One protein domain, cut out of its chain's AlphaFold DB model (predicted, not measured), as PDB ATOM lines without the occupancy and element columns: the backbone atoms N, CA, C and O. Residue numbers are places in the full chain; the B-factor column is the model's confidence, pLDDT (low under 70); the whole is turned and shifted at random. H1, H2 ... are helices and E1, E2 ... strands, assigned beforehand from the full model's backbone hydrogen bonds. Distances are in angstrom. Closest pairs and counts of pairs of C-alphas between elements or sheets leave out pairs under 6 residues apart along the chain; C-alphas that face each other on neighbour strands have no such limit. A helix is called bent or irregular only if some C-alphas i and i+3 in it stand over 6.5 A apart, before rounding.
ATOM      1  N   SER A  64     205.106 227.937 188.827       93.69
ATOM      2  CA  SER A  64     204.341 229.157 189.093       93.69
ATOM      3  C   SER A  64     204.412 230.123 187.900       93.69
ATOM      4  O   SER A  64     205.391 230.139 187.160       93.69
ATOM      5  N   GLN A  65     203.395 230.973 187.715       95.06
ATOM      6  CA  GLN A  65     203.374 231.941 186.605       95.06
ATOM      7  C   GLN A  65     204.636 232.832 186.532       95.06
ATOM      8  O   GLN A  65     205.155 232.998 185.428       95.06
ATOM      9  N   PRO A  66     205.191 233.348 187.652       95.62
ATOM     10  CA  PRO A  66     206.465 234.068 187.621       95.62
ATOM     11  C   PRO A  66     207.639 233.211 187.135       95.62
ATOM     12  O   PRO A  66     208.435 233.678 186.332       95.62
ATOM     13  N   GLU A  67     207.736 231.949 187.561       93.12
ATOM     14  CA  GLU A  67     208.800 231.045 187.103       93.12
ATOM     15  C   GLU A  67     208.680 230.737 185.605       93.12
ATOM     16  O   GLU A  67     209.687 230.735 184.900       93.12
ATOM     17  N   ILE A  68     207.461 230.524 185.092       93.94
ATOM     18  CA  ILE A  68     207.246 230.289 183.652       93.94
ATOM     19  C   ILE A  68     207.591 231.543 182.846       93.94
ATOM     20  O   ILE A  68     208.188 231.439 181.776       93.94
ATOM     21  N   ARG A  69     207.249 232.729 183.360       95.31
ATOM     22  CA  ARG A  69     207.607 234.009 182.743       95.31
ATOM     23  C   ARG A  69     209.120 234.171 182.630       95.31
ATOM     24  O   ARG A  69     209.609 234.469 181.544       95.31
ATOM     25  N   GLU A  70     209.858 233.949 183.717       93.00
ATOM     26  CA  GLU A  70     211.322 234.048 183.704       93.00
ATOM     27  C   GLU A  70     211.955 233.009 182.777       93.00
ATOM     28  O   GLU A  70     212.876 233.328 182.030       93.00
ATOM     29  N   LEU A  71     211.415 231.791 182.742       90.62
ATOM     30  CA  LEU A  71     211.859 230.762 181.809       90.62
ATOM     31  C   LEU A  71     211.618 231.162 180.340       90.62
ATOM     32  O   LEU A  71     212.495 230.977 179.498       90.62
ATOM     33  N   ALA A  72     210.448 231.723 180.020       93.75
ATOM     34  CA  ALA A  72     210.158 232.221 178.678       93.75
ATOM     35  C   ALA A  72     211.122 233.351 178.285       93.75
ATOM     36  O   ALA A  72     211.622 233.370 177.160       93.75
ATOM     37  N   LEU A  73     211.426 234.262 179.215       94.25
ATOM     38  CA  LEU A  73     212.413 235.319 179.005       94.25
ATOM     39  C   LEU A  73     213.825 234.764 178.815       94.25
ATOM     40  O   LEU A  73     214.544 235.260 177.955       94.25
ATOM     41  N   ASP A  74     214.222 233.730 179.552       90.06
ATOM     42  CA  ASP A  74     215.535 233.100 179.388       90.06
ATOM     43  C   ASP A  74     215.685 232.452 178.005       90.06
ATOM     44  O   ASP A  74     216.706 232.632 177.339       90.06
ATOM     45  N   TYR A  75     214.640 231.776 177.522       89.62
ATOM     46  CA  TYR A  75     214.627 231.197 176.175       89.62
ATOM     47  C   TYR A  75     214.724 232.282 175.099       89.62
ATOM     48  O   TYR A  75     215.459 232.122 174.130       89.62
ATOM     49  N   LEU A  76     214.025 233.401 175.288       93.25
ATOM     50  CA  LEU A  76     213.921 234.483 174.305       93.25
ATOM     51  C   LEU A  76     214.963 235.596 174.490       93.25
ATOM     52  O   LEU A  76     214.861 236.631 173.834       93.25
ATOM     53  N   ARG A  77     215.953 235.423 175.378       90.69
ATOM     54  CA  ARG A  77     216.854 236.509 175.799       90.69
ATOM     55  C   ARG A  77     217.655 237.121 174.648       90.69
ATOM     56  O   ARG A  77     217.908 238.320 174.651       90.69
ATOM     57  N   GLY A  78     218.028 236.347 173.634       89.38
ATOM     58  CA  GLY A  78     218.921 236.818 172.577       89.38
ATOM     59  C   GLY A  78     220.323 237.151 173.094       89.38
ATOM     60  O   GLY A  78     220.831 236.535 174.035       89.38
ATOM     61  N   TRP A  79     220.996 238.104 172.451       89.38
ATOM     62  CA  TRP A  79     222.386 238.454 172.759       89.38
ATOM     63  C   TRP A  79     222.492 239.518 173.879       89.38
ATOM     64  O   TRP A  79     221.576 240.325 174.043       89.38
ATOM     65  N   PRO A  80     223.588 239.553 174.669       94.44
ATOM     66  CA  PRO A  80     223.798 240.566 175.714       94.44
ATOM     67  C   PRO A  80     223.886 241.992 175.146       94.44
ATOM     68  O   PRO A  80     224.880 242.339 174.517       94.44
ATOM     69  N   LEU A  81     222.881 242.832 175.396       95.12
ATOM     70  CA  LEU A  81     222.775 244.174 174.816       95.12
ATOM     71  C   LEU A  81     223.594 245.218 175.581       95.12
ATOM     72  O   LEU A  81     224.314 246.010 174.974       95.12
ATOM     73  N   LYS A  82     223.447 245.249 176.910       95.38
ATOM     74  CA  LYS A  82     224.120 246.207 177.803       95.38
ATOM     75  C   LYS A  82     224.163 245.703 179.244       95.38
ATOM     76  O   LYS A  82     223.603 244.657 179.570       95.38
ATOM     77  N   LYS A  83     224.826 246.465 180.111       95.25
ATOM     78  CA  LYS A  83     224.729 246.326 181.567       95.25
ATOM     79  C   LYS A  83     223.861 247.442 182.134       95.25
ATOM     80  O   LYS A  83     223.937 248.568 181.645       95.25
ATOM     81  N   ASP A  84     223.041 247.130 183.128       92.38
ATOM     82  CA  ASP A  84     222.357 248.152 183.919       92.38
ATOM     83  C   ASP A  84     223.279 248.749 184.999       92.38
ATOM     84  O   ASP A  84     224.452 248.382 185.118       92.38
ATOM     85  N   GLU A  85     222.749 249.684 185.793       92.06
ATOM     86  CA  GLU A  85     223.491 250.357 186.869       92.06
ATOM     87  C   GLU A  85     223.970 249.394 187.970       92.06
ATOM     88  O   GLU A  85     224.975 249.660 188.629       92.06
ATOM     89  N   ALA A  86     223.286 248.260 188.153       94.38
ATOM     90  CA  ALA A  86     223.659 247.213 189.099       94.38
ATOM     91  C   ALA A  86     224.672 246.207 188.511       94.38
ATOM     92  O   ALA A  86     225.125 245.301 189.212       94.38
ATOM     93  N   GLY A  87     225.050 246.353 187.235       92.94
ATOM     94  CA  GLY A  87     225.950 245.445 186.521       92.94
ATOM     95  C   GLY A  87     225.273 244.176 185.985       92.94
ATOM     96  O   GLY A  87     225.957 243.280 185.462       92.94
ATOM     97  N   GLN A  88     223.945 244.078 186.072       92.75
ATOM     98  CA  GLN A  88     223.176 242.974 185.513       92.75
ATOM     99  C   GLN A  88     223.108 243.095 183.989       92.75
ATOM    100  O   GLN A  88     223.045 244.183 183.420       92.75
ATOM    101  N   THR A  89     223.190 241.953 183.303       93.56
ATOM    102  CA  THR A  89     223.050 241.915 181.845       93.56
ATOM    103  C   THR A  89     221.606 242.189 181.457       93.56
ATOM    104  O   THR A  89     220.712 241.450 181.856       93.56
ATOM    105  N   ILE A  90     221.408 243.198 180.615       93.81
ATOM    106  CA  ILE A  90     220.187 243.394 179.846       93.81
ATOM    107  C   ILE A  90     220.414 242.755 178.483       93.81
ATOM    108  O   ILE A  90     221.398 243.064 177.804       93.81
ATOM    109  N   TYR A  91     219.531 241.845 178.097       96.50
ATOM    110  CA  TYR A  91     219.610 241.170 176.810       96.50
ATOM    111  C   TYR A  91     218.770 241.887 175.749       96.50
ATOM    112  O   TYR A  91     217.933 242.728 176.073       96.50
ATOM    113  N   SER A  92     219.035 241.600 174.475       96.94
ATOM    114  CA  SER A  92     218.382 242.288 173.362       96.94
ATOM    115  C   SER A  92     216.937 241.862 173.150       96.94
ATOM    116  O   SER A  92     216.172 242.647 172.601       96.94
ATOM    117  N   TYR A  93     216.574 240.634 173.536       97.19
ATOM    118  CA  TYR A  93     215.253 240.051 173.284       97.19
ATOM    119  C   TYR A  93     214.813 240.145 171.811       97.19
ATOM    120  O   TYR A  93     213.621 240.153 171.495       97.19
ATOM    121  N   ARG A  94     215.797 240.235 170.907       97.12
ATOM    122  CA  ARG A  94     215.643 240.352 169.459       97.12
ATOM    123  C   ARG A  94     215.959 239.010 168.833       97.12
ATOM    124  O   ARG A  94     217.106 238.570 168.862       97.12
ATOM    125  N   GLU A  95     214.947 238.394 168.250       95.44
ATOM    126  CA  GLU A  95     215.029 237.045 167.702       95.44
ATOM    127  C   GLU A  95     214.227 236.938 166.402       95.44
ATOM    128  O   GLU A  95     213.338 237.748 166.121       95.44
ATOM    129  N   MET A  96     214.537 235.922 165.596       95.38
ATOM    130  CA  MET A  96     213.779 235.597 164.386       95.38
ATOM    131  C   MET A  96     212.639 234.635 164.734       95.38
ATOM    132  O   MET A  96     212.882 233.508 165.161       95.38
ATOM    133  N   TYR A  97     211.396 235.053 164.511       97.12
ATOM    134  CA  TYR A  97     210.201 234.256 164.788       97.12
ATOM    135  C   TYR A  97     209.545 233.812 163.487       97.12
ATOM    136  O   TYR A  97     209.546 234.534 162.490       97.12
ATOM    137  N   GLN A  98     208.902 232.650 163.519       97.44
ATOM    138  CA  GLN A  98     207.889 232.300 162.533       97.44
ATOM    139  C   GLN A  98     206.554 232.876 162.994       97.44
ATOM    140  O   GLN A  98     206.109 232.556 164.092       97.44
ATOM    141  N   ILE A  99     205.907 233.703 162.176       98.06
ATOM    142  CA  ILE A  99     204.556 234.208 162.429       98.06
ATOM    143  C   ILE A  99     203.570 233.552 161.468       98.06
ATOM    144  O   ILE A  99     203.677 233.681 160.248       98.06
ATOM    145  N   ALA A 100     202.595 232.854 162.041       98.38
ATOM    146  CA  ALA A 100     201.450 232.315 161.337       98.38
ATOM    147  C   ALA A 100     200.291 233.317 161.392       98.38
ATOM    148  O   ALA A 100     199.899 233.795 162.460       98.38
ATOM    149  N   THR A 101     199.728 233.602 160.224       97.88
ATOM    150  CA  THR A 101     198.539 234.439 160.032       97.88
ATOM    151  C   THR A 101     197.509 233.657 159.220       97.88
ATOM    152  O   THR A 101     197.836 232.649 158.593       97.88
ATOM    153  N   SER A 102     196.251 234.090 159.205       96.50
ATOM    154  CA  SER A 102     195.276 233.528 158.270       96.50
ATOM    155  C   SER A 102     194.191 234.532 157.930       96.50
ATOM    156  O   SER A 102     193.672 235.218 158.812       96.50
ATOM    157  N   TYR A 103     193.816 234.592 156.659       96.62
ATOM    158  CA  TYR A 103     192.718 235.417 156.177       96.62
ATOM    159  C   TYR A 103     191.986 234.684 155.050       96.62
ATOM    160  O   TYR A 103     192.619 234.072 154.201       96.62
ATOM    161  N   ASN A 104     190.649 234.711 155.044       96.56
ATOM    162  CA  ASN A 104     189.819 234.010 154.051       96.56
ATOM    163  C   ASN A 104     190.141 232.510 153.873       96.56
ATOM    164  O   ASN A 104     190.038 231.983 152.771       96.56
ATOM    165  N   ASN A 105     190.480 231.817 154.966       94.88
ATOM    166  CA  ASN A 105     190.933 230.417 154.971       94.88
ATOM    167  C   ASN A 105     192.246 230.158 154.214       94.88
ATOM    168  O   ASN A 105     192.601 229.001 154.010       94.88
ATOM    169  N   GLU A 106     192.992 231.205 153.863       96.31
ATOM    170  CA  GLU A 106     194.351 231.092 153.346       96.31
ATOM    171  C   GLU A 106     195.336 231.246 154.516       96.31
ATOM    172  O   GLU A 106     195.275 232.248 155.247       96.31
ATOM    173  N   PRO A 107     196.196 230.250 154.784       97.00
ATOM    174  CA  PRO A 107     197.248 230.370 155.782       97.00
ATOM    175  C   PRO A 107     198.418 231.187 155.222       97.00
ATOM    176  O   PRO A 107     198.873 230.947 154.109       97.00
ATOM    177  N   GLY A 108     198.936 232.113 156.025       96.75
ATOM    178  CA  GLY A 108     200.182 232.824 155.755       96.75
ATOM    179  C   GLY A 108     201.246 232.441 156.776       96.75
ATOM    180  O   GLY A 108     200.944 232.274 157.962       96.75
ATOM    181  N   LEU A 109     202.494 232.331 156.331       97.38
ATOM    182  CA  LEU A 109     203.649 232.074 157.189       97.38
ATOM    183  C   LEU A 109     204.794 232.988 156.768       97.38
ATOM    184  O   LEU A 109     205.105 233.116 155.585       97.38
ATOM    185  N   SER A 110     205.432 233.641 157.728       96.19
ATOM    186  CA  SER A 110     206.589 234.495 157.464       96.19
ATOM    187  C   SER A 110     207.618 234.366 158.574       96.19
ATOM    188  O   SER A 110     207.255 234.204 159.735       96.19
ATOM    189  N   SER A 111     208.894 234.500 158.223       96.19
ATOM    190  CA  SER A 111     209.958 234.732 159.198       96.19
ATOM    191  C   SER A 111     210.116 236.235 159.402       96.19
ATOM    192  O   SER A 111     210.247 236.978 158.430       96.19
ATOM    193  N   VAL A 112     210.035 236.688 160.648       96.44
ATOM    194  CA  VAL A 112     210.080 238.108 161.002       96.44
ATOM    195  C   VAL A 112     210.890 238.269 162.270       96.44
ATOM    196  O   VAL A 112     210.729 237.518 163.232       96.44
ATOM    197  N   GLU A 113     211.749 239.273 162.269       96.50
ATOM    198  CA  GLU A 113     212.481 239.643 163.459       96.50
ATOM    199  C   GLU A 113     211.594 240.489 164.374       96.50
ATOM    200  O   GLU A 113     211.082 241.534 163.968       96.50
ATOM    201  N   PHE A 114     211.409 240.023 165.605       98.38
ATOM    202  CA  PHE A 114     210.683 240.749 166.638       98.38
ATOM    203  C   PHE A 114     211.607 241.058 167.808       98.38
ATOM    204  O   PHE A 114     212.502 240.276 168.136       98.38
ATOM    205  N   VAL A 115     211.325 242.174 168.470       98.31
ATOM    206  CA  VAL A 115     211.893 242.519 169.769       98.31
ATOM    207  C   VAL A 115     210.809 242.388 170.825       98.31
ATOM    208  O   VAL A 115     209.758 243.019 170.713       98.31
ATOM    209  N   LEU A 116     211.062 241.555 171.829       98.38
ATOM    210  CA  LEU A 116     210.210 241.406 173.001       98.38
ATOM    211  C   LEU A 116     210.565 242.487 174.031       98.38
ATOM    212  O   LEU A 116     211.724 242.647 174.403       98.38
ATOM    213  N   ASP A 117     209.561 243.209 174.517       97.12
ATOM    214  CA  ASP A 117     209.684 244.029 175.716       97.12
ATOM    215  C   ASP A 117     209.517 243.124 176.948       97.12
ATOM    216  O   ASP A 117     208.409 242.641 177.210       97.12
ATOM    217  N   PRO A 118     210.588 242.888 177.728       95.12
ATOM    218  CA  PRO A 118     210.546 241.968 178.852       95.12
ATOM    219  C   PRO A 118     209.720 242.496 180.025       95.12
ATOM    220  O   PRO A 118     209.510 241.745 180.968       95.12
ATOM    221  N   GLN A 119     209.273 243.757 180.031       94.25
ATOM    222  CA  GLN A 119     208.389 244.283 181.076       94.25
ATOM    223  C   GLN A 119     206.933 243.942 180.773       94.25
ATOM    224  O   GLN A 119     206.245 243.363 181.613       94.25
ATOM    225  N   THR A 120     206.487 244.275 179.563       95.75
ATOM    226  CA  THR A 120     205.088 244.121 179.138       95.75
ATOM    227  C   THR A 120     204.785 242.768 178.512       95.75
ATOM    228  O   THR A 120     203.618 242.418 178.370       95.75
ATOM    229  N   MET A 121     205.813 242.001 178.141       97.56
ATOM    230  CA  MET A 121     205.688 240.785 177.340       97.56
ATOM    231  C   MET A 121     205.027 241.044 175.975       97.56
ATOM    232  O   MET A 121     204.382 240.166 175.420       97.56
ATOM    233  N   LYS A 122     205.159 242.250 175.414       98.19
ATOM    234  CA  LYS A 122     204.717 242.558 174.045       98.19
ATOM    235  C   LYS A 122     205.860 242.408 173.060       98.19
ATOM    236  O   LYS A 122     207.017 242.593 173.425       98.19
ATOM    237  N   LEU A 123     205.539 242.109 171.803       98.62
ATOM    238  CA  LEU A 123     206.543 242.002 170.743       98.62
ATOM    239  C   LEU A 123     206.325 243.065 169.675       98.62
ATOM    240  O   LEU A 123     205.190 243.325 169.279       98.62
ATOM    241  N   TYR A 124     207.419 243.620 169.166       98.62
ATOM    242  CA  TYR A 124     207.399 244.658 168.143       98.62
ATOM    243  C   TYR A 124     208.271 244.278 166.952       98.62
ATOM    244  O   TYR A 124     209.384 243.784 167.126       98.62
ATOM    245  N   ALA A 125     207.784 244.539 165.742       98.12
ATOM    246  CA  ALA A 125     208.551 244.355 164.515       98.12
ATOM    247  C   ALA A 125     208.349 245.515 163.548       98.12
ATOM    248  O   ALA A 125     207.269 246.108 163.469       98.12
ATOM    249  N   SER A 126     209.385 245.771 162.757       97.25
ATOM    250  CA  SER A 126     209.308 246.606 161.566       97.25
ATOM    251  C   SER A 126     209.251 245.708 160.333       97.25
ATOM    252  O   SER A 126     210.002 244.740 160.234       97.25
ATOM    253  N   SER A 127     208.363 246.009 159.391       95.88
ATOM    254  CA  SER A 127     208.193 245.234 158.165       95.88
ATOM    255  C   SER A 127     208.007 246.139 156.959       95.88
ATOM    256  O   SER A 127     207.407 247.209 157.047       95.88
ATOM    257  N   GLU A 128     208.419 245.665 155.786       94.44
ATOM    258  CA  GLU A 128     208.069 246.308 154.526       94.44
ATOM    259  C   GLU A 128     206.545 246.403 154.385       94.44
ATOM    260  O   GLU A 128     205.802 245.466 154.725       94.44
ATOM    261  N   LYS A 129     206.092 247.553 153.875       94.00
ATOM    262  CA  LYS A 129     204.669 247.853 153.729       94.00
ATOM    263  C   LYS A 129     203.980 246.908 152.762       94.00
ATOM    264  O   LYS A 129     204.494 246.617 151.684       94.00
ATOM    265  N   GLY A 130     202.774 246.484 153.128       91.38
ATOM    266  CA  GLY A 130     201.913 245.697 152.241       91.38
ATOM    267  C   GLY A 130     202.382 244.261 151.996       91.38
ATOM    268  O   GLY A 130     201.847 243.599 151.107       91.38
ATOM    269  N   THR A 131     203.343 243.754 152.774       95.50
ATOM    270  CA  THR A 131     203.645 242.314 152.778       95.50
ATOM    271  C   THR A 131     202.423 241.508 153.224       95.50
ATOM    272  O   THR A 131     201.572 242.012 153.960       95.50
ATOM    273  N   GLU A 132     202.337 240.245 152.795       95.50
ATOM    274  CA  GLU A 132     201.179 239.371 153.048       95.50
ATOM    275  C   GLU A 132     200.751 239.373 154.522       95.50
ATOM    276  O   GLU A 132     199.589 239.636 154.824       95.50
ATOM    277  N   LYS A 133     201.702 239.191 155.446       95.62
ATOM    278  CA  LYS A 133     201.439 239.231 156.891       95.62
ATOM    279  C   LYS A 133     200.790 240.541 157.347       95.62
ATOM    280  O   LYS A 133     199.854 240.494 158.135       95.62
ATOM    281  N   CYS A 134     201.230 241.697 156.843       97.19
ATOM    282  CA  CYS A 134     200.665 242.996 157.218       97.19
ATOM    283  C   CYS A 134     199.231 243.126 156.699       97.19
ATOM    284  O   CYS A 134     198.340 243.569 157.423       97.19
ATOM    285  N   VAL A 135     198.989 242.668 155.466       96.50
ATOM    286  CA  VAL A 135     197.647 242.627 154.874       96.50
ATOM    287  C   VAL A 135     196.732 241.686 155.661       96.50
ATOM    288  O   VAL A 135     195.594 242.054 155.949       96.50
ATOM    289  N   HIS A 136     197.218 240.506 156.053       97.88
ATOM    290  CA  HIS A 136     196.467 239.555 156.871       97.88
ATOM    291  C   HIS A 136     196.153 240.126 158.253       97.88
ATOM    292  O   HIS A 136     194.990 240.121 158.643       97.88
ATOM    293  N   ILE A 137     197.142 240.689 158.958       98.06
ATOM    294  CA  ILE A 137     196.974 241.298 160.291       98.06
ATOM    295  C   ILE A 137     195.927 242.417 160.259       98.06
ATOM    296  O   ILE A 137     195.068 242.487 161.135       98.06
ATOM    297  N   ALA A 138     195.925 243.249 159.213       96.88
ATOM    298  CA  ALA A 138     194.933 244.312 159.041       96.88
ATOM    299  C   ALA A 138     193.487 243.799 158.861       96.88
ATOM    300  O   ALA A 138     192.541 244.585 158.946       96.88
ATOM    301  N   LYS A 139     193.292 242.505 158.574       97.62
ATOM    302  CA  LYS A 139     191.977 241.870 158.369       97.62
ATOM    303  C   LYS A 139     191.606 240.871 159.459       97.62
ATOM    304  O   LYS A 139     190.426 240.728 159.769       97.62
ATOM    305  N   ASN A 140     192.588 240.184 160.025       97.88
ATOM    306  CA  ASN A 140     192.435 239.234 161.110       97.88
ATOM    307  C   ASN A 140     193.609 239.401 162.086       97.88
ATOM    308  O   ASN A 140     194.734 239.038 161.747       97.88
ATOM    309  N   PRO A 141     193.358 239.890 163.311       97.69
ATOM    310  CA  PRO A 141     194.425 240.137 164.268       97.69
ATOM    311  C   PRO A 141     194.972 238.849 164.892       97.69
ATOM    312  O   PRO A 141     195.996 238.897 165.556       97.69
ATOM    313  N   LYS A 142     194.312 237.694 164.751       98.31
ATOM    314  CA  LYS A 142     194.747 236.465 165.430       98.31
ATOM    315  C   LYS A 142     196.026 235.921 164.808       98.31
ATOM    316  O   LYS A 142     196.055 235.630 163.612       98.31
ATOM    317  N   VAL A 143     197.038 235.717 165.642       98.31
ATOM    318  CA  VAL A 143     198.349 235.225 165.216       98.31
ATOM    319  C   VAL A 143     198.892 234.180 166.179       98.31
ATOM    320  O   VAL A 143     198.542 234.140 167.362       98.31
ATOM    321  N   VAL A 144     199.783 233.344 165.655       98.25
ATOM    322  CA  VAL A 144     200.652 232.484 166.457       98.25
ATOM    323  C   VAL A 144     202.079 232.752 166.022       98.25
ATOM    324  O   VAL A 144     202.382 232.680 164.833       98.25
ATOM    325  N   LEU A 145     202.946 233.065 166.975       98.00
ATOM    326  CA  LEU A 145     204.381 233.133 166.760       98.00
ATOM    327  C   LEU A 145     205.023 231.862 167.313       98.00
ATOM    328  O   LEU A 145     204.556 231.280 168.294       98.00
ATOM    329  N   TYR A 146     206.110 231.439 166.687       96.06
ATOM    330  CA  TYR A 146     206.955 230.376 167.200       96.06
ATOM    331  C   TYR A 146     208.416 230.765 167.047       96.06
ATOM    332  O   TYR A 146     208.870 231.105 165.952       96.06
ATOM    333  N   TRP A 147     209.143 230.688 168.151       95.00
ATOM    334  CA  TRP A 147     210.596 230.714 168.157       95.00
ATOM    335  C   TRP A 147     211.106 229.360 168.624       95.00
ATOM    336  O   TRP A 147     210.534 228.748 169.529       95.00
ATOM    337  N   TYR A 148     212.183 228.893 168.008       88.88
ATOM    338  CA  TYR A 148     212.883 227.701 168.453       88.88
ATOM    339  C   TYR A 148     214.382 227.899 168.324       88.88
ATOM    340  O   TYR A 148     214.867 228.519 167.374       88.88
ATOM    341  N   LYS A 149     215.122 227.309 169.257       81.44
ATOM    342  CA  LYS A 149     216.561 227.164 169.129       81.44
ATOM    343  C   LYS A 149     216.852 225.918 168.307       81.44
ATOM    344  O   LYS A 149     216.594 224.798 168.745       81.44
ATOM    345  N   GLN A 150     217.389 226.119 167.106       74.50
ATOM    346  CA  GLN A 150     218.006 225.030 166.361       74.50
ATOM    347  C   GLN A 150     219.371 224.696 166.965       74.50
ATOM    348  O   GLN A 150     220.109 225.591 167.383       74.50
ATOM    349  N   ILE A 151     219.693 223.408 166.971       70.38
ATOM    350  CA  ILE A 151     220.990 222.877 167.379       70.38
ATOM    351  C   ILE A 151     222.027 223.326 166.343       70.38
ATOM    352  O   ILE A 151     221.817 223.071 165.147       70.38
ATOM    353  N   PRO A 152     223.104 224.014 166.760       69.00
ATOM    354  CA  PRO A 152     224.220 224.339 165.880       69.00
ATOM    355  C   PRO A 152     224.844 223.082 165.265       69.00
ATOM    356  O   PRO A 152     224.790 222.004 165.854       69.00
ATOM    357  N   GLU A 153     225.435 223.202 164.073       70.94
ATOM    358  CA  GLU A 153     225.942 222.028 163.353       70.94
ATOM    359  C   GLU A 153     227.059 221.316 164.122       70.94
ATOM    360  O   GLU A 153     227.112 220.088 164.183       70.94
ATOM    361  N   GLU A 154     227.910 222.104 164.768       70.94
ATOM    362  CA  GLU A 154     228.999 221.668 165.635       70.94
ATOM    363  C   GLU A 154     228.534 220.880 166.869       70.94
ATOM    364  O   GLU A 154     229.339 220.178 167.481       70.94
ATOM    365  N   GLU A 155     227.249 220.974 167.222       66.69
ATOM    366  CA  GLU A 155     226.635 220.230 168.320       66.69
ATOM    367  C   GLU A 155     225.959 218.925 167.850       66.69
ATOM    368  O   GLU A 155     225.576 218.111 168.695       66.69
ATOM    369  N   TYR A 156     225.833 218.671 166.534       64.50
ATOM    370  CA  TYR A 156     225.294 217.401 166.034       64.50
ATOM    371  C   TYR A 156     226.258 216.244 166.265       64.50
ATOM    372  O   TYR A 156     227.460 216.319 165.988       64.50
ATOM    373  N   ILE A 157     225.703 215.099 166.662       61.66
ATOM    374  CA  ILE A 157     226.453 213.848 166.731       61.66
ATOM    375  C   ILE A 157     226.039 212.973 165.554       61.66
ATOM    376  O   ILE A 157     224.916 212.471 165.483       61.66
ATOM    377  N   ALA A 158     226.979 212.746 164.634       63.19
ATOM    378  CA  ALA A 158     226.741 211.912 163.464       63.19
ATOM    379  C   ALA A 158     226.114 210.558 163.852       63.19
ATOM    380  O   ALA A 158     226.604 209.853 164.739       63.19
ATOM    381  N   TYR A 159     225.040 210.194 163.146       57.59
ATOM    382  CA  TYR A 159     224.311 208.930 163.298       57.59
ATOM    383  C   TYR A 159     223.562 208.741 164.634       57.59
ATOM    384  O   TYR A 159     223.134 207.622 164.927       57.59
ATOM    385  N   LYS A 160     223.350 209.804 165.427       56.53
ATOM    386  CA  LYS A 160     222.421 209.806 166.571       56.53
ATOM    387  C   LYS A 160     221.179 210.650 166.265       56.53
ATOM    388  O   LYS A 160     221.240 211.628 165.532       56.53
ATOM    389  N   ASN A 161     220.026 210.223 166.785       53.22
ATOM    390  CA  ASN A 161     218.786 210.989 166.672       53.22
ATOM    391  C   ASN A 161     218.838 212.153 167.672       53.22
ATOM    392  O   ASN A 161     218.761 211.912 168.871       53.22
ATOM    393  N   ASP A 162     218.984 213.386 167.190       54.00
ATOM    394  CA  ASP A 162     219.111 214.590 168.027       54.00
ATOM    395  C   ASP A 162     217.807 215.411 168.080       54.00
ATOM    396  O   ASP A 162     217.813 216.589 168.432       54.00
ATOM    397  N   TYR A 163     216.657 214.793 167.765       50.69
ATOM    398  CA  TYR A 163     215.330 215.438 167.771       50.69
ATOM    399  C   TYR A 163     214.983 216.148 169.102       50.69
ATOM    400  O   TYR A 163     214.124 217.025 169.144       50.69
ATOM    401  N   PHE A 164     215.694 215.821 170.181       55.03
ATOM    402  CA  PHE A 164     215.426 216.247 171.558       55.03
ATOM    403  C   PHE A 164     216.258 217.433 171.993       55.03
ATOM    404  O   PHE A 164     216.161 217.864 173.140       55.03
ATOM    405  N   ASN A 165     217.023 217.985 171.053       56.69
ATOM    406  CA  ASN A 165     217.932 219.068 171.336       56.69
ATOM    407  C   ASN A 165     217.420 220.450 170.896       56.69
ATOM    408  O   ASN A 165     218.145 221.440 170.941       56.69
ATOM    409  N   SER A 166     216.150 220.526 170.491       66.19
ATOM    410  CA  SER A 166     215.472 221.790 170.201       66.19
ATOM    411  C   SER A 166     214.457 222.129 171.291       66.19
ATOM    412  O   SER A 166     213.632 221.305 171.699       66.19
ATOM    413  N   TYR A 167     214.518 223.369 171.758       78.75
ATOM    414  CA  TYR A 167     213.540 223.964 172.660       78.75
ATOM    415  C   TYR A 167     212.978 225.226 172.025       78.75
ATOM    416  O   TYR A 167     213.560 225.792 171.095       78.75
ATOM    417  N   GLY A 168     211.812 225.654 172.487       87.81
ATOM    418  CA  GLY A 168     211.133 226.768 171.853       87.81
ATOM    419  C   GLY A 168     209.959 227.290 172.646       87.81
ATOM    420  O   GLY A 168     209.523 226.705 173.642       87.81
ATOM    421  N   VAL A 169     209.458 228.417 172.162       94.12
ATOM    422  CA  VAL A 169     208.345 229.143 172.750       94.12
ATOM    423  C   VAL A 169     207.320 229.409 171.658       94.12
ATOM    424  O   VAL A 169     207.611 230.070 170.657       94.12
ATOM    425  N   GLN A 170     206.108 228.892 171.849       96.56
ATOM    426  CA  GLN A 170     204.945 229.327 171.085       96.56
ATOM    427  C   GLN A 170     204.312 230.512 171.794       96.56
ATOM    428  O   GLN A 170     204.106 230.472 173.001       96.56
ATOM    429  N   ILE A 171     203.946 231.537 171.044       98.31
ATOM    430  CA  ILE A 171     203.287 232.724 171.571       98.31
ATOM    431  C   ILE A 171     201.972 232.865 170.820       98.31
ATOM    432  O   ILE A 171     201.960 232.910 169.589       98.31
ATOM    433  N   LYS A 172     200.853 232.912 171.538       98.25
ATOM    434  CA  LYS A 172     199.542 233.181 170.934       98.25
ATOM    435  C   LYS A 172     199.051 234.537 171.380       98.25
ATOM    436  O   LYS A 172     199.278 234.929 172.520       98.25
ATOM    437  N   GLY A 173     198.337 235.218 170.499       98.12
ATOM    438  CA  GLY A 173     197.718 236.484 170.844       98.12
ATOM    439  C   GLY A 173     197.098 237.178 169.649       98.12
ATOM    440  O   GLY A 173     196.698 236.548 168.662       98.12
ATOM    441  N   THR A 174     197.031 238.496 169.760       98.50
ATOM    442  CA  THR A 174     196.568 239.371 168.688       98.50
ATOM    443  C   THR A 174     197.680 240.277 168.197       98.50
ATOM    444  O   THR A 174     198.512 240.721 168.975       98.50
ATOM    445  N   ALA A 175     197.674 240.578 166.908       98.25
ATOM    446  CA  ALA A 175     198.547 241.541 166.272       98.25
ATOM    447  C   ALA A 175     197.743 242.746 165.787       98.25
ATOM    448  O   ALA A 175     196.586 242.616 165.375       98.25
ATOM    449  N   LYS A 176     198.382 243.911 165.764       98.00
ATOM    450  CA  LYS A 176     197.869 245.104 165.085       98.00
ATOM    451  C   LYS A 176     198.987 245.804 164.326       98.00
ATOM    452  O   LYS A 176     200.148 245.756 164.736       98.00
ATOM    453  N   LEU A 177     198.611 246.491 163.251       98.00
ATOM    454  CA  LEU A 177     199.472 247.511 162.663       98.00
ATOM    455  C   LEU A 177     199.391 248.764 163.538       98.00
ATOM    456  O   LEU A 177     198.295 249.229 163.857       98.00
ATOM    457  N   MET A 178     200.540 249.264 163.975       97.81
ATOM    458  CA  MET A 178     200.636 250.427 164.850       97.81
ATOM    459  C   MET A 178     200.387 251.713 164.061       97.81
ATOM    460  O   MET A 178     200.771 251.818 162.897       97.81
ATOM    461  N   ASP A 179     199.786 252.710 164.711       96.12
ATOM    462  CA  ASP A 179     199.739 254.070 164.174       96.12
ATOM    463  C   ASP A 179     201.135 254.711 164.307       96.12
ATOM    464  O   ASP A 179     201.602 254.873 165.439       96.12
ATOM    465  N   PRO A 180     201.800 255.110 163.203       94.69
ATOM    466  CA  PRO A 180     203.102 255.778 163.239       94.69
ATOM    467  C   PRO A 180     203.155 257.032 164.124       94.69
ATOM    468  O   PRO A 180     204.228 257.409 164.598       94.69
ATOM    469  N   ALA A 181     202.016 257.697 164.340       94.06
ATOM    470  CA  ALA A 181     201.927 258.889 165.177       94.06
ATOM    471  C   ALA A 181     201.765 258.582 166.679       94.06
ATOM    472  O   ALA A 181     201.881 259.496 167.494       94.06
ATOM    473  N   SER A 182     201.499 257.326 167.057       96.25
ATOM    474  CA  SER A 182     201.271 256.940 168.455       96.25
ATOM    475  C   SER A 182     202.557 256.935 169.283       96.25
ATOM    476  O   SER A 182     203.634 256.595 168.790       96.25
ATOM    477  N   GLU A 183     202.445 257.260 170.573       95.62
ATOM    478  CA  GLU A 183     203.576 257.176 171.506       95.62
ATOM    479  C   GLU A 183     204.103 255.742 171.632       95.62
ATOM    480  O   GLU A 183     205.305 255.522 171.780       95.62
ATOM    481  N   GLU A 184     203.210 254.757 171.552       95.56
ATOM    482  CA  GLU A 184     203.548 253.339 171.575       95.56
ATOM    483  C   GLU A 184     204.434 252.962 170.386       95.56
ATOM    484  O   GLU A 184     205.439 252.282 170.579       95.56
ATOM    485  N   ALA A 185     204.129 253.444 169.176       97.19
ATOM    486  CA  ALA A 185     204.952 253.173 167.997       97.19
ATOM    487  C   ALA A 185     206.348 253.800 168.115       97.19
ATOM    488  O   ALA A 185     207.341 253.179 167.740       97.19
ATOM    489  N   GLN A 186     206.445 254.995 168.700       97.19
ATOM    490  CA  GLN A 186     207.729 255.648 168.972       97.19
ATOM    491  C   GLN A 186     208.574 254.833 169.965       97.19
ATOM    492  O   GLN A 186     209.763 254.614 169.729       97.19
ATOM    493  N   LYS A 187     207.961 254.335 171.049       96.31
ATOM    494  CA  LYS A 187     208.622 253.471 172.048       96.31
ATOM    495  C   LYS A 187     209.071 252.144 171.437       96.31
ATOM    496  O   LYS A 187     210.223 251.753 171.615       96.31
ATOM    497  N   ALA A 188     208.194 251.493 170.675       97.56
ATOM    498  CA  ALA A 188     208.488 250.251 169.964       97.56
ATOM    499  C   ALA A 188     209.665 250.419 168.993       97.56
ATOM    500  O   ALA A 188     210.584 249.600 168.972       97.56
ATOM    501  N   ALA A 189     209.680 251.514 168.231       97.88
ATOM    502  CA  ALA A 189     210.755 251.804 167.299       97.88
ATOM    503  C   ALA A 189     212.080 252.125 167.988       97.88
ATOM    504  O   ALA A 189     213.125 251.670 167.524       97.88
ATOM    505  N   ALA A 190     212.058 252.850 169.107       97.19
ATOM    506  CA  ALA A 190     213.256 253.095 169.903       97.19
ATOM    507  C   ALA A 190     213.851 251.789 170.456       97.19
ATOM    508  O   ALA A 190     215.056 251.576 170.328       97.19
ATOM    509  N   LEU A 191     213.009 250.903 171.005       96.75
ATOM    510  CA  LEU A 191     213.427 249.586 171.493       96.75
ATOM    511  C   LEU A 191     214.031 248.747 170.357       96.75
ATOM    512  O   LEU A 191     215.139 248.230 170.478       96.75
ATOM    513  N   TYR A 192     213.341 248.679 169.217       97.75
ATOM    514  CA  TYR A 192     213.819 247.959 168.038       97.75
ATOM    515  C   TYR A 192     215.177 248.488 167.557       97.75
ATOM    516  O   TYR A 192     216.120 247.720 167.367       97.75
ATOM    517  N   LEU A 193     215.315 249.807 167.407       97.56
ATOM    518  CA  LEU A 193     216.542 250.434 166.914       97.56
ATOM    519  C   LEU A 193     217.720 250.297 167.882       97.56
ATOM    520  O   LEU A 193     218.852 250.141 167.421       97.56
ATOM    521  N   GLU A 194     217.475 250.291 169.195       97.50
ATOM    522  CA  GLU A 194     218.520 250.019 170.187       97.50
ATOM    523  C   GLU A 194     219.130 248.629 169.973       97.50
ATOM    524  O   GLU A 194     220.349 248.469 169.986       97.50
ATOM    525  N   THR A 195     218.301 247.625 169.692       96.88
ATOM    526  CA  THR A 195     218.776 246.262 169.412       96.88
ATOM    527  C   THR A 195     219.362 246.095 168.003       96.88
ATOM    528  O   THR A 195     220.136 245.167 167.761       96.88
ATOM    529  N   LEU A 196     219.019 246.985 167.064       95.75
ATOM    530  CA  LEU A 196     219.573 247.004 165.708       95.75
ATOM    531  C   LEU A 196     220.985 247.584 165.670       95.75
ATOM    532  O   LEU A 196     221.873 247.001 165.052       95.75
ATOM    533  N   TYR A 197     221.184 248.729 166.318       95.69
ATOM    534  CA  TYR A 197     222.464 249.441 166.335       95.69
ATOM    535  C   TYR A 197     223.347 249.073 167.535       95.69
ATOM    536  O   TYR A 197     224.501 249.498 167.597       95.69
ATOM    537  N   GLY A 198     222.813 248.293 168.478       96.12
ATOM    538  CA  GLY A 198     223.398 248.069 169.795       96.12
ATOM    539  C   GLY A 198     223.239 249.286 170.709       96.12
ATOM    540  O   GLY A 198     223.104 250.416 170.241       96.12
ATOM    541  N   ALA A 199     223.276 249.069 172.026       95.12
ATOM    542  CA  ALA A 199     222.988 250.118 173.007       95.12
ATOM    543  C   ALA A 199     223.913 251.338 172.877       95.12
ATOM    544  O   ALA A 199     223.445 252.474 172.824       95.12
ATOM    545  N   GLU A 200     225.226 251.114 172.772       95.12
ATOM    546  CA  GLU A 200     226.209 252.194 172.626       95.12
ATOM    547  C   GLU A 200     226.075 252.913 171.281       95.12
ATOM    548  O   GLU A 200     226.071 254.143 171.226       95.12
ATOM    549  N   GLY A 201     225.919 252.147 170.196       96.38
ATOM    550  CA  GLY A 201     225.758 252.689 168.848       96.38
ATOM    551  C   GLY A 201     224.486 253.518 168.714       96.38
ATOM    552  O   GLY A 201     224.507 254.599 168.124       96.38
ATOM    553  N   TRP A 202     223.390 253.056 169.318       97.25
ATOM    554  CA  TRP A 202     222.139 253.794 169.370       97.25
ATOM    555  C   TRP A 202     222.261 255.053 170.225       97.25
ATOM    556  O   TRP A 202     221.901 256.130 169.752       97.25
ATOM    557  N   ALA A 203     222.825 254.965 171.433       95.75
ATOM    558  CA  ALA A 203     223.037 256.120 172.309       95.75
ATOM    559  C   ALA A 203     223.910 257.204 171.650       95.75
ATOM    560  O   ALA A 203     223.606 258.393 171.750       95.75
ATOM    561  N   ALA A 204     224.942 256.803 170.902       97.38
ATOM    562  CA  ALA A 204     225.825 257.715 170.175       97.38
ATOM    563  C   ALA A 204     225.115 258.527 169.072       97.38
ATOM    564  O   ALA A 204     225.635 259.560 168.646       97.38
ATOM    565  N   MET A 205     223.925 258.111 168.619       96.88
ATOM    566  CA  MET A 205     223.127 258.888 167.662       96.88
ATOM    567  C   MET A 205     222.603 260.202 168.263       96.88
ATOM    568  O   MET A 205     222.364 261.151 167.510       96.88
ATOM    569  N   GLY A 206     222.432 260.269 169.591       96.00
ATOM    570  CA  GLY A 206     222.003 261.466 170.318       96.00
ATOM    571  C   GLY A 206     220.767 262.129 169.704       96.00
ATOM    572  O   GLY A 206     219.741 261.493 169.474       96.00
ATOM    573  N   GLU A 207     220.882 263.412 169.363       96.75
ATOM    574  CA  GLU A 207     219.790 264.228 168.806       96.75
ATOM    575  C   GLU A 207     219.234 263.724 167.459       96.75
ATOM    576  O   GLU A 207     218.170 264.165 167.027       96.75
ATOM    577  N   LYS A 208     219.915 262.790 166.780       97.06
ATOM    578  CA  LYS A 208     219.429 262.205 165.519       97.06
ATOM    579  C   LYS A 208     218.369 261.126 165.725       97.06
ATOM    580  O   LYS A 208     217.641 260.828 164.777       97.06
ATOM    581  N   GLN A 209     218.266 260.538 166.921       97.50
ATOM    582  CA  GLN A 209     217.357 259.417 167.188       97.50
ATOM    583  C   GLN A 209     215.896 259.711 166.797       97.50
ATOM    584  O   GLN A 209     215.328 258.897 166.064       97.50
ATOM    585  N   PRO A 210     215.286 260.861 167.166       96.75
ATOM    586  CA  PRO A 210     213.883 261.122 166.837       96.75
ATOM    587  C   PRO A 210     213.626 261.193 165.327       96.75
ATOM    588  O   PRO A 210     212.605 260.705 164.841       96.75
ATOM    589  N   ALA A 211     214.568 261.759 164.564       97.19
ATOM    590  CA  ALA A 211     214.457 261.851 163.110       97.19
ATOM    591  C   ALA A 211     214.560 260.471 162.440       97.19
ATOM    592  O   ALA A 211     213.818 260.189 161.500       97.19
ATOM    593  N   ILE A 212     215.441 259.598 162.942       97.38
ATOM    594  CA  ILE A 212     215.581 258.217 162.451       97.38
ATOM    595  C   ILE A 212     214.311 257.418 162.748       97.38
ATOM    596  O   ILE A 212     213.777 256.786 161.838       97.38
ATOM    597  N   ILE A 213     213.802 257.484 163.984       97.88
ATOM    598  CA  ILE A 213     212.554 256.815 164.376       97.88
ATOM    599  C   ILE A 213     211.406 257.277 163.477       97.88
ATOM    600  O   ILE A 213     210.739 256.451 162.859       97.88
ATOM    601  N   THR A 214     211.225 258.596 163.342       96.88
ATOM    602  CA  THR A 214     210.180 259.183 162.492       96.88
ATOM    603  C   THR A 214     210.284 258.657 161.066       96.88
ATOM    604  O   THR A 214     209.282 258.245 160.483       96.88
ATOM    605  N   LYS A 215     211.502 258.612 160.508       96.12
ATOM    606  CA  LYS A 215     211.690 258.132 159.141       96.12
ATOM    607  C   LYS A 215     211.362 256.650 158.999       96.12
ATOM    608  O   LYS A 215     210.750 256.267 158.007       96.12
ATOM    609  N   LEU A 216     211.751 255.822 159.966       95.69
ATOM    610  CA  LEU A 216     211.501 254.383 159.920       95.69
ATOM    611  C   LEU A 216     210.009 254.050 160.092       95.69
ATOM    612  O   LEU A 216     209.489 253.180 159.395       95.69
ATOM    613  N   LEU A 217     209.308 254.774 160.967       96.75
ATOM    614  CA  LEU A 217     207.851 254.699 161.130       96.75
ATOM    615  C   LEU A 217     207.099 255.145 159.866       96.75
ATOM    616  O   LEU A 217     206.046 254.604 159.545       96.75
ATOM    617  N   GLU A 218     207.647 256.104 159.116       95.00
ATOM    618  CA  GLU A 218     207.059 256.560 157.854       95.00
ATOM    619  C   GLU A 218     207.155 255.497 156.751       95.00
ATOM    620  O   GLU A 218     206.220 255.353 155.962       95.00
ATOM    621  N   VAL A 219     208.272 254.769 156.652       95.44
ATOM    622  CA  VAL A 219     208.555 253.900 155.493       95.44
ATOM    623  C   VAL A 219     208.115 252.449 155.667       95.44
ATOM    624  O   VAL A 219     207.851 251.801 154.656       95.44
ATOM    625  N   ASN A 220     207.940 251.973 156.902       97.19
ATOM    626  CA  ASN A 220     207.591 250.583 157.209       97.19
ATOM    627  C   ASN A 220     206.214 250.453 157.875       97.19
ATOM    628  O   ASN A 220     205.719 251.394 158.492       97.19
ATOM    629  N   ASP A 221     205.611 249.271 157.762       97.50
ATOM    630  CA  ASP A 221     204.510 248.859 158.631       97.50
ATOM    631  C   ASP A 221     205.102 248.359 159.953       97.50
ATOM    632  O   ASP A 221     206.055 247.575 159.967       97.50
ATOM    633  N   TRP A 222     204.533 248.808 161.067       98.06
ATOM    634  CA  TRP A 222     204.959 248.408 162.404       98.06
ATOM    635  C   TRP A 222     203.927 247.497 163.030       98.06
ATOM    636  O   TRP A 222     202.738 247.803 163.020       98.06
ATOM    637  N   ILE A 223     204.384 246.366 163.549       98.44
ATOM    638  CA  ILE A 223     203.530 245.326 164.110       98.44
ATOM    639  C   ILE A 223     203.744 245.315 165.619       98.44
ATOM    640  O   ILE A 223     204.874 245.157 166.070       98.44
ATOM    641  N   GLU A 224     202.659 245.433 166.380       98.62
ATOM    642  CA  GLU A 224     202.621 245.086 167.804       98.62
ATOM    643  C   GLU A 224     201.896 243.752 167.948       98.62
ATOM    644  O   GLU A 224     200.795 243.584 167.415       98.62
ATOM    645  N   ILE A 225     202.503 242.828 168.686       98.56
ATOM    646  CA  ILE A 225     201.861 241.619 169.192       98.56
ATOM    647  C   ILE A 225     201.500 241.863 170.651       98.56
ATOM    648  O   ILE A 225     202.353 242.257 171.446       98.56
ATOM    649  N   ASP A 226     200.247 241.576 170.975       98.19
ATOM    650  CA  ASP A 226     199.683 241.539 172.317       98.19
ATOM    651  C   ASP A 226     199.389 240.072 172.671       98.19
ATOM    652  O   ASP A 226     198.374 239.514 172.219       98.19
ATOM    653  N   PRO A 227     200.326 239.375 173.342       98.44
ATOM    654  CA  PRO A 227     200.177 237.961 173.645       98.44
ATOM    655  C   PRO A 227     199.123 237.707 174.714       98.44
ATOM    656  O   PRO A 227     198.994 238.450 175.676       98.44
ATOM    657  N   THR A 228     198.418 236.589 174.582       98.06
ATOM    658  CA  THR A 228     197.560 236.030 175.631       98.06
ATOM    659  C   THR A 228     198.258 234.902 176.383       98.06
ATOM    660  O   THR A 228     197.981 234.675 177.557       98.06
ATOM    661  N   GLU A 229     199.149 234.167 175.710       97.50
ATOM    662  CA  GLU A 229     199.908 233.082 176.328       97.50
ATOM    663  C   GLU A 229     201.271 232.852 175.672       97.50
ATOM    664  O   GLU A 229     201.438 233.000 174.457       97.50
ATOM    665  N   TYR A 230     202.214 232.410 176.501       97.88
ATOM    666  CA  TYR A 230     203.504 231.851 176.122       97.88
ATOM    667  C   TYR A 230     203.526 230.381 176.522       97.88
ATOM    668  O   TYR A 230     203.347 230.043 177.690       97.88
ATOM    669  N   VAL A 231     203.760 229.503 175.555       94.88
ATOM    670  CA  VAL A 231     203.886 228.065 175.762       94.88
ATOM    671  C   VAL A 231     205.347 227.681 175.580       94.88
ATOM    672  O   VAL A 231     205.846 227.644 174.454       94.88
ATOM    673  N   VAL A 232     206.020 227.395 176.689       91.19
ATOM    674  CA  VAL A 232     207.410 226.938 176.708       91.19
ATOM    675  C   VAL A 232     207.430 225.414 176.640       91.19
ATOM    676  O   VAL A 232     206.793 224.745 177.457       91.19
ATOM    677  N   ASN A 233     208.152 224.867 175.664       82.62
ATOM    678  CA  ASN A 233     208.273 223.425 175.446       82.62
ATOM    679  C   ASN A 233     209.716 222.952 175.652       82.62
ATOM    680  O   ASN A 233     210.655 223.738 175.535       82.62
ATOM    681  N   SER A 234     209.877 221.646 175.875       73.94
ATOM    682  CA  SER A 234     211.183 220.971 175.968       73.94
ATOM    683  C   SER A 234     212.024 221.394 177.185       73.94
ATOM    684  O   SER A 234     213.230 221.594 177.083       73.94
ATOM    685  N   LEU A 235     211.395 221.464 178.366       66.44
ATOM    686  CA  LEU A 235     212.042 221.862 179.630       66.44
ATOM    687  C   LEU A 235     213.228 221.001 180.081       66.44
ATOM    688  O   LEU A 235     214.014 221.418 180.928       66.44
ATOM    689  N   GLN A 236     213.321 219.771 179.581       58.31
ATOM    690  CA  GLN A 236     214.343 218.809 179.999       58.31
ATOM    691  C   GLN A 236     215.692 219.046 179.303       58.31
ATOM    692  O   GLN A 236     216.580 218.202 179.356       58.31
ATOM    693  N   TRP A 237     215.851 220.209 178.669       56.25
ATOM    694  CA  TRP A 237     217.118 220.696 178.154       56.25
ATOM    695  C   TRP A 237     218.000 221.233 179.286       56.25
ATOM    696  O   TRP A 237     217.629 222.180 179.980       56.25
ATOM    697  N   SER A 238     219.196 220.671 179.444       46.47
ATOM    698  CA  SER A 238     220.262 221.260 180.256       46.47
ATOM    699  C   SER A 238     221.247 221.995 179.351       46.47
ATOM    700  O   SER A 238     221.698 221.423 178.357       46.47
ATOM    701  N   TYR A 239     221.654 223.221 179.703       43.50
ATOM    702  CA  TYR A 239     222.863 223.815 179.125       43.50
ATOM    703  C   TYR A 239     224.021 222.831 179.326       43.50
ATOM    704  O   TYR A 239     224.274 222.420 180.459       43.50
ATOM    705  N   ASN A 240     224.701 222.431 178.248       40.22
ATOM    706  CA  ASN A 240     225.870 221.557 178.336       40.22
ATOM    707  C   ASN A 240     226.862 222.149 179.355       40.22
ATOM    708  O   ASN A 240     227.447 223.204 179.111       40.22
ATOM    709  N   LYS A 241     227.019 221.502 180.519       41.53
ATOM    710  CA  LYS A 241     228.060 221.862 181.495       41.53
ATOM    711  C   LYS A 241     229.430 221.672 180.834       41.53
ATOM    712  O   LYS A 241     229.594 220.795 179.986       41.53
ATOM    713  N   GLU A 242     230.422 222.468 181.224       36.88
ATOM    714  CA  GLU A 242     231.797 222.307 180.739       36.88
ATOM    715  C   GLU A 242     232.310 220.900 181.106       36.88
ATOM    716  O   GLU A 242     232.356 220.533 182.279       36.88
ATOM    717  N   GLY A 243     232.611 220.079 180.092       41.03
ATOM    718  CA  GLY A 243     232.956 218.659 180.250       41.03
ATOM    719  C   GLY A 243     231.785 217.669 180.149       41.03
ATOM    720  O   GLY A 243     232.007 216.466 180.287       41.03
ATOM    721  N   SER A 244     230.560 218.136 179.887       42.09
ATOM    722  CA  SER A 244     229.410 217.265 179.627       42.09
ATOM    723  C   SER A 244     229.566 216.532 178.292       42.09
ATOM    724  O   SER A 244     229.863 217.140 177.266       42.09
ATOM    725  N   THR A 245     229.341 215.220 178.295       43.28
ATOM    726  CA  THR A 245     229.309 214.399 177.077       43.28
ATOM    727  C   THR A 245     227.936 214.390 176.396       43.28
ATOM    728  O   THR A 245     227.837 213.841 175.295       43.28
ATOM    729  N   ARG A 246     226.882 214.957 177.018       48.91
ATOM    730  CA  ARG A 246     225.516 215.068 176.464       48.91
ATOM    731  C   ARG A 246     224.534 215.730 177.453       48.91
ATOM    732  O   ARG A 246     224.699 215.538 178.654       48.91
ATOM    733  N   PRO A 247     223.404 216.292 176.990       42.91
ATOM    734  CA  PRO A 247     222.120 216.084 177.641       42.91
ATOM    735  C   PRO A 247     221.666 214.670 177.248       42.91
ATOM    736  O   PRO A 247     221.303 214.404 176.098       42.91
ATOM    737  N   GLU A 248     221.764 213.704 178.158       44.16
ATOM    738  CA  GLU A 248     220.906 212.532 178.011       44.16
ATOM    739  C   GLU A 248     219.468 213.030 178.155       44.16
ATOM    740  O   GLU A 248     219.199 213.969 178.893       44.16
ATOM    741  N   TRP A 249     218.570 212.441 177.376       47.31
ATOM    742  CA  TRP A 249     217.171 212.779 177.079       47.31
ATOM    743  C   TRP A 249     216.262 213.090 178.276       47.31
ATOM    744  O   TRP A 249     215.088 213.410 178.121       47.31
ATOM    745  N   TYR A 250     216.829 212.934 179.455       50.94
ATOM    746  CA  TYR A 250     216.287 213.007 180.773       50.94
ATOM    747  C   TYR A 250     217.464 213.458 181.644       50.94
ATOM    748  O   TYR A 250     218.292 212.633 182.024       50.94
ATOM    749  N   ASP A 251     217.597 214.760 181.890       52.25
ATOM    750  CA  ASP A 251     218.543 215.257 182.889       52.25
ATOM    751  C   ASP A 251     217.846 215.232 184.260       52.25
ATOM    752  O   ASP A 251     217.046 216.130 184.543       52.25
ATOM    753  N   PRO A 252     218.097 214.221 185.119       55.09
ATOM    754  CA  PRO A 252     217.538 214.186 186.468       55.09
ATOM    755  C   PRO A 252     218.051 215.317 187.357       55.09
ATOM    756  O   PRO A 252     217.450 215.584 188.397       55.09
ATOM    757  N   GLU A 253     219.139 215.985 186.968       55.25
ATOM    758  CA  GLU A 253     219.656 217.166 187.655       55.25
ATOM    759  C   GLU A 253     219.032 218.472 187.144       55.25
ATOM    760  O   GLU A 253     219.275 219.526 187.738       55.25
ATOM    761  N   SER A 254     218.219 218.431 186.079       62.97
ATOM    762  CA  SER A 254     217.521 219.619 185.592       62.97
ATOM    763  C   SER A 254     216.595 220.150 186.688       62.97
ATOM    764  O   SER A 254     215.810 219.385 187.258       62.97
ATOM    765  N   PRO A 255     216.586 221.467 186.962       66.75
ATOM    766  CA  PRO A 255     215.637 222.049 187.912       66.75
ATOM    767  C   PRO A 255     214.175 221.870 187.469       66.75
ATOM    768  O   PRO A 255     213.258 222.015 188.278       66.75
ATOM    769  N   TYR A 256     213.947 221.534 186.195       71.06
ATOM    770  CA  TYR A 256     212.629 221.288 185.615       71.06
ATOM    771  C   TYR A 256     212.292 219.799 185.504       71.06
ATOM    772  O   TYR A 256     211.296 219.416 184.886       71.06
ATOM    773  N   PHE A 257     213.110 218.944 186.106       66.38
ATOM    774  CA  PHE A 257     212.831 217.528 186.184       66.38
ATOM    775  C   PHE A 257     211.515 217.244 186.920       66.38
ATOM    776  O   PHE A 257     211.202 217.861 187.940       66.38
ATOM    777  N   GLY A 258     210.714 216.319 186.385       66.19
ATOM    778  CA  GLY A 258     209.380 216.009 186.917       66.19
ATOM    779  C   GLY A 258     208.350 217.136 186.752       66.19
ATOM    780  O   GLY A 258     207.258 217.044 187.314       66.19
ATOM    781  N   LYS A 259     208.679 218.203 186.011       76.44
ATOM    782  CA  LYS A 259     207.722 219.232 185.596       76.44
ATOM    783  C   LYS A 259     207.066 218.851 184.277       76.44
ATOM    784  O   LYS A 259     207.621 218.093 183.478       76.44
ATOM    785  N   SER A 260     205.894 219.432 184.036       79.50
ATOM    786  CA  SER A 260     205.165 219.243 182.784       79.50
ATOM    787  C   SER A 260     206.035 219.665 181.600       79.50
ATOM    788  O   SER A 260     206.617 220.747 181.613       79.50
ATOM    789  N   VAL A 261     206.111 218.841 180.552       76.25
ATOM    790  CA  VAL A 261     206.932 219.108 179.349       76.25
ATOM    791  C   VAL A 261     206.494 220.357 178.572       76.25
ATOM    792  O   VAL A 261     207.235 220.852 177.720       76.25
ATOM    793  N   ARG A 262     205.300 220.862 178.893       86.31
ATOM    794  CA  ARG A 262     204.696 222.091 178.392       86.31
ATOM    795  C   ARG A 262     204.396 223.004 179.575       86.31
ATOM    796  O   ARG A 262     203.634 222.611 180.453       86.31
ATOM    797  N   GLN A 263     204.914 224.225 179.566       90.94
ATOM    798  CA  GLN A 263     204.597 225.257 180.558       90.94
ATOM    799  C   GLN A 263     203.835 226.389 179.895       90.94
ATOM    800  O   GLN A 263     204.219 226.819 178.807       90.94
ATOM    801  N   VAL A 264     202.760 226.865 180.522       94.00
ATOM    802  CA  VAL A 264     201.934 227.941 179.963       94.00
ATOM    803  C   VAL A 264     201.927 229.143 180.897       94.00
ATOM    804  O   VAL A 264     201.393 229.091 182.005       94.00
ATOM    805  N   TYR A 265     202.515 230.238 180.428       96.38
ATOM    806  CA  TYR A 265     202.394 231.545 181.053       96.38
ATOM    807  C   TYR A 265     201.243 232.306 180.399       96.38
ATOM    808  O   TYR A 265     201.222 232.460 179.177       96.38
ATOM    809  N   TYR A 266     200.297 232.774 181.207       95.88
ATOM    810  CA  TYR A 266     199.176 233.598 180.778       95.88
ATOM    811  C   TYR A 266     199.491 235.066 181.040       95.88
ATOM    812  O   TYR A 266     199.868 235.446 182.147       95.88
ATOM    813  N   VAL A 267     199.322 235.892 180.013       91.81
ATOM    814  CA  VAL A 267     199.492 237.341 180.134       91.81
ATOM    815  C   VAL A 267     198.173 237.924 180.647       91.81
ATOM    816  O   VAL A 267     197.110 237.629 180.094       91.81
TER     817      VAL A 267
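Overview. This is residues 64 to 267 of the 268 residues of a protein of Holdemania filiformis DSM 12042 (UniProt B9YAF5). A small closed barrel of six strands, three of them sharply bent, has helix H3 laid across its outside with H5 packed on H3, while helix H1 crosses the outside elsewhere, over E7 and E9. The short hairpin of E1 and E2 lies away from the barrel, E1 beside H4; two long unnamed links, residues 150 to 166 and 234 to 261, run out from the ends of E6 and E8, and residues 240 to 245 stick out. The printed part has 204 residues with five named helices and nine named strands, in the order H1 E1 E2 E3 E4 E5 H2 E6 E7 H3 H4 H5 E8 E9, of the class mixed, helices and strands. Round the ring run E3 E4 E5 E8 E7 E6 and back to E3, neighbours antiparallel, with E9 paired onto E8. The whole is compact, with a radius of gyration of the C-alphas of 18.7 A, and spans 52 by 48 by 36 A.

Arrangement. H1, residues 65 to 75, is on the barrel, outside it, at a height over the sheet of 7.8 A. It lies over E9, residues 262 to 266, and only just over E7, residues 167 to 177, where 3 of its C-alphas fall. The closest C-alphas of H1 and E9 are those of Ile 68 and Tyr 265, 5.6 A apart. E1, residues 80 to 83, and E2, residues 89 to 91, form an antiparallel hairpin, with N 81 and O 90 within hydrogen-bond range at 2.8 A. E3, residues 94 to 103, E4, residues 106 to 117, and E5, residues 122 to 128, are a meander, each strand the antiparallel neighbour of the one before; N 99 and O 110 are 2.8 A apart, N 117 and O 122 2.8 A. E4 bends by 71 degrees at residue 113. The sheet curls round H2, residues 132 to 137; the closest C-alphas of H2 and E3 are those of His 136 and Tyr 103, 5.6 A apart. E6, residues 142 to 149, has E7 on one side, N 145 and O 171 at 2.8 A, and E3 on the other side, N 98 and O 146 at 2.9 A. H3, residues 183 to 197, is on the barrel, outside it, and runs across the strands, at 73 degrees to E4 on the local plane; its closest C-alpha to E5 is that of Ala 188, 6.0 A from that of Tyr 124. H4, residues 199 to 203, touches H3 only at the corner by their link, the C-alphas of Glu 194 and Trp 202 being closest at 5.3 A. H5, residues 206 to 219, touches H3 with residues 213 to 217 alone, closest at the C-alphas of Ile 213 and Ala 189, 6.1 A; their lines are only just about perpendicular, at 71 degrees. E8, residues 220 to 233, has E5 and E9 on one side, N 127 and O 221 at 2.8 A, N 230 and O 265 at 2.9 A, and E7 on the other side, N 226 and O 174 at 2.8 A. Every O i to N i+4 pair is within hydrogen-bond range in H1, H2, H3 and H4, and 8 of 10 in H5.

Along the chain. H1 begins at C-alpha 65, (203.374, 231.941, 186.605), and is 15.4 A long. E3 is 27.0 A, E4 30.0 A, E5 20.2 A, E6 24.0 A and E7 29.2 A long. H3 is 21.1 A long and H5 21.4 A. H5 is only just irregular: C-alphas 207 and 210 are 7.0 A apart. E8, 32.7 A long, begins at C-alpha 220, (207.591, 250.583, 157.209). E9 ends at C-alpha 266, (199.176, 233.598, 180.778).

Size, cuts and confidence. The two C-alphas farthest apart are those of Tyr 159 and Glu 207, 55.8 A. The printed part has no cut. The links E6 to E7 and E8 to E9 are long. The mean pLDDT of the printed part is 87.3; 36 residues are under 70, among them residues 155 to 166 and 235 to 255.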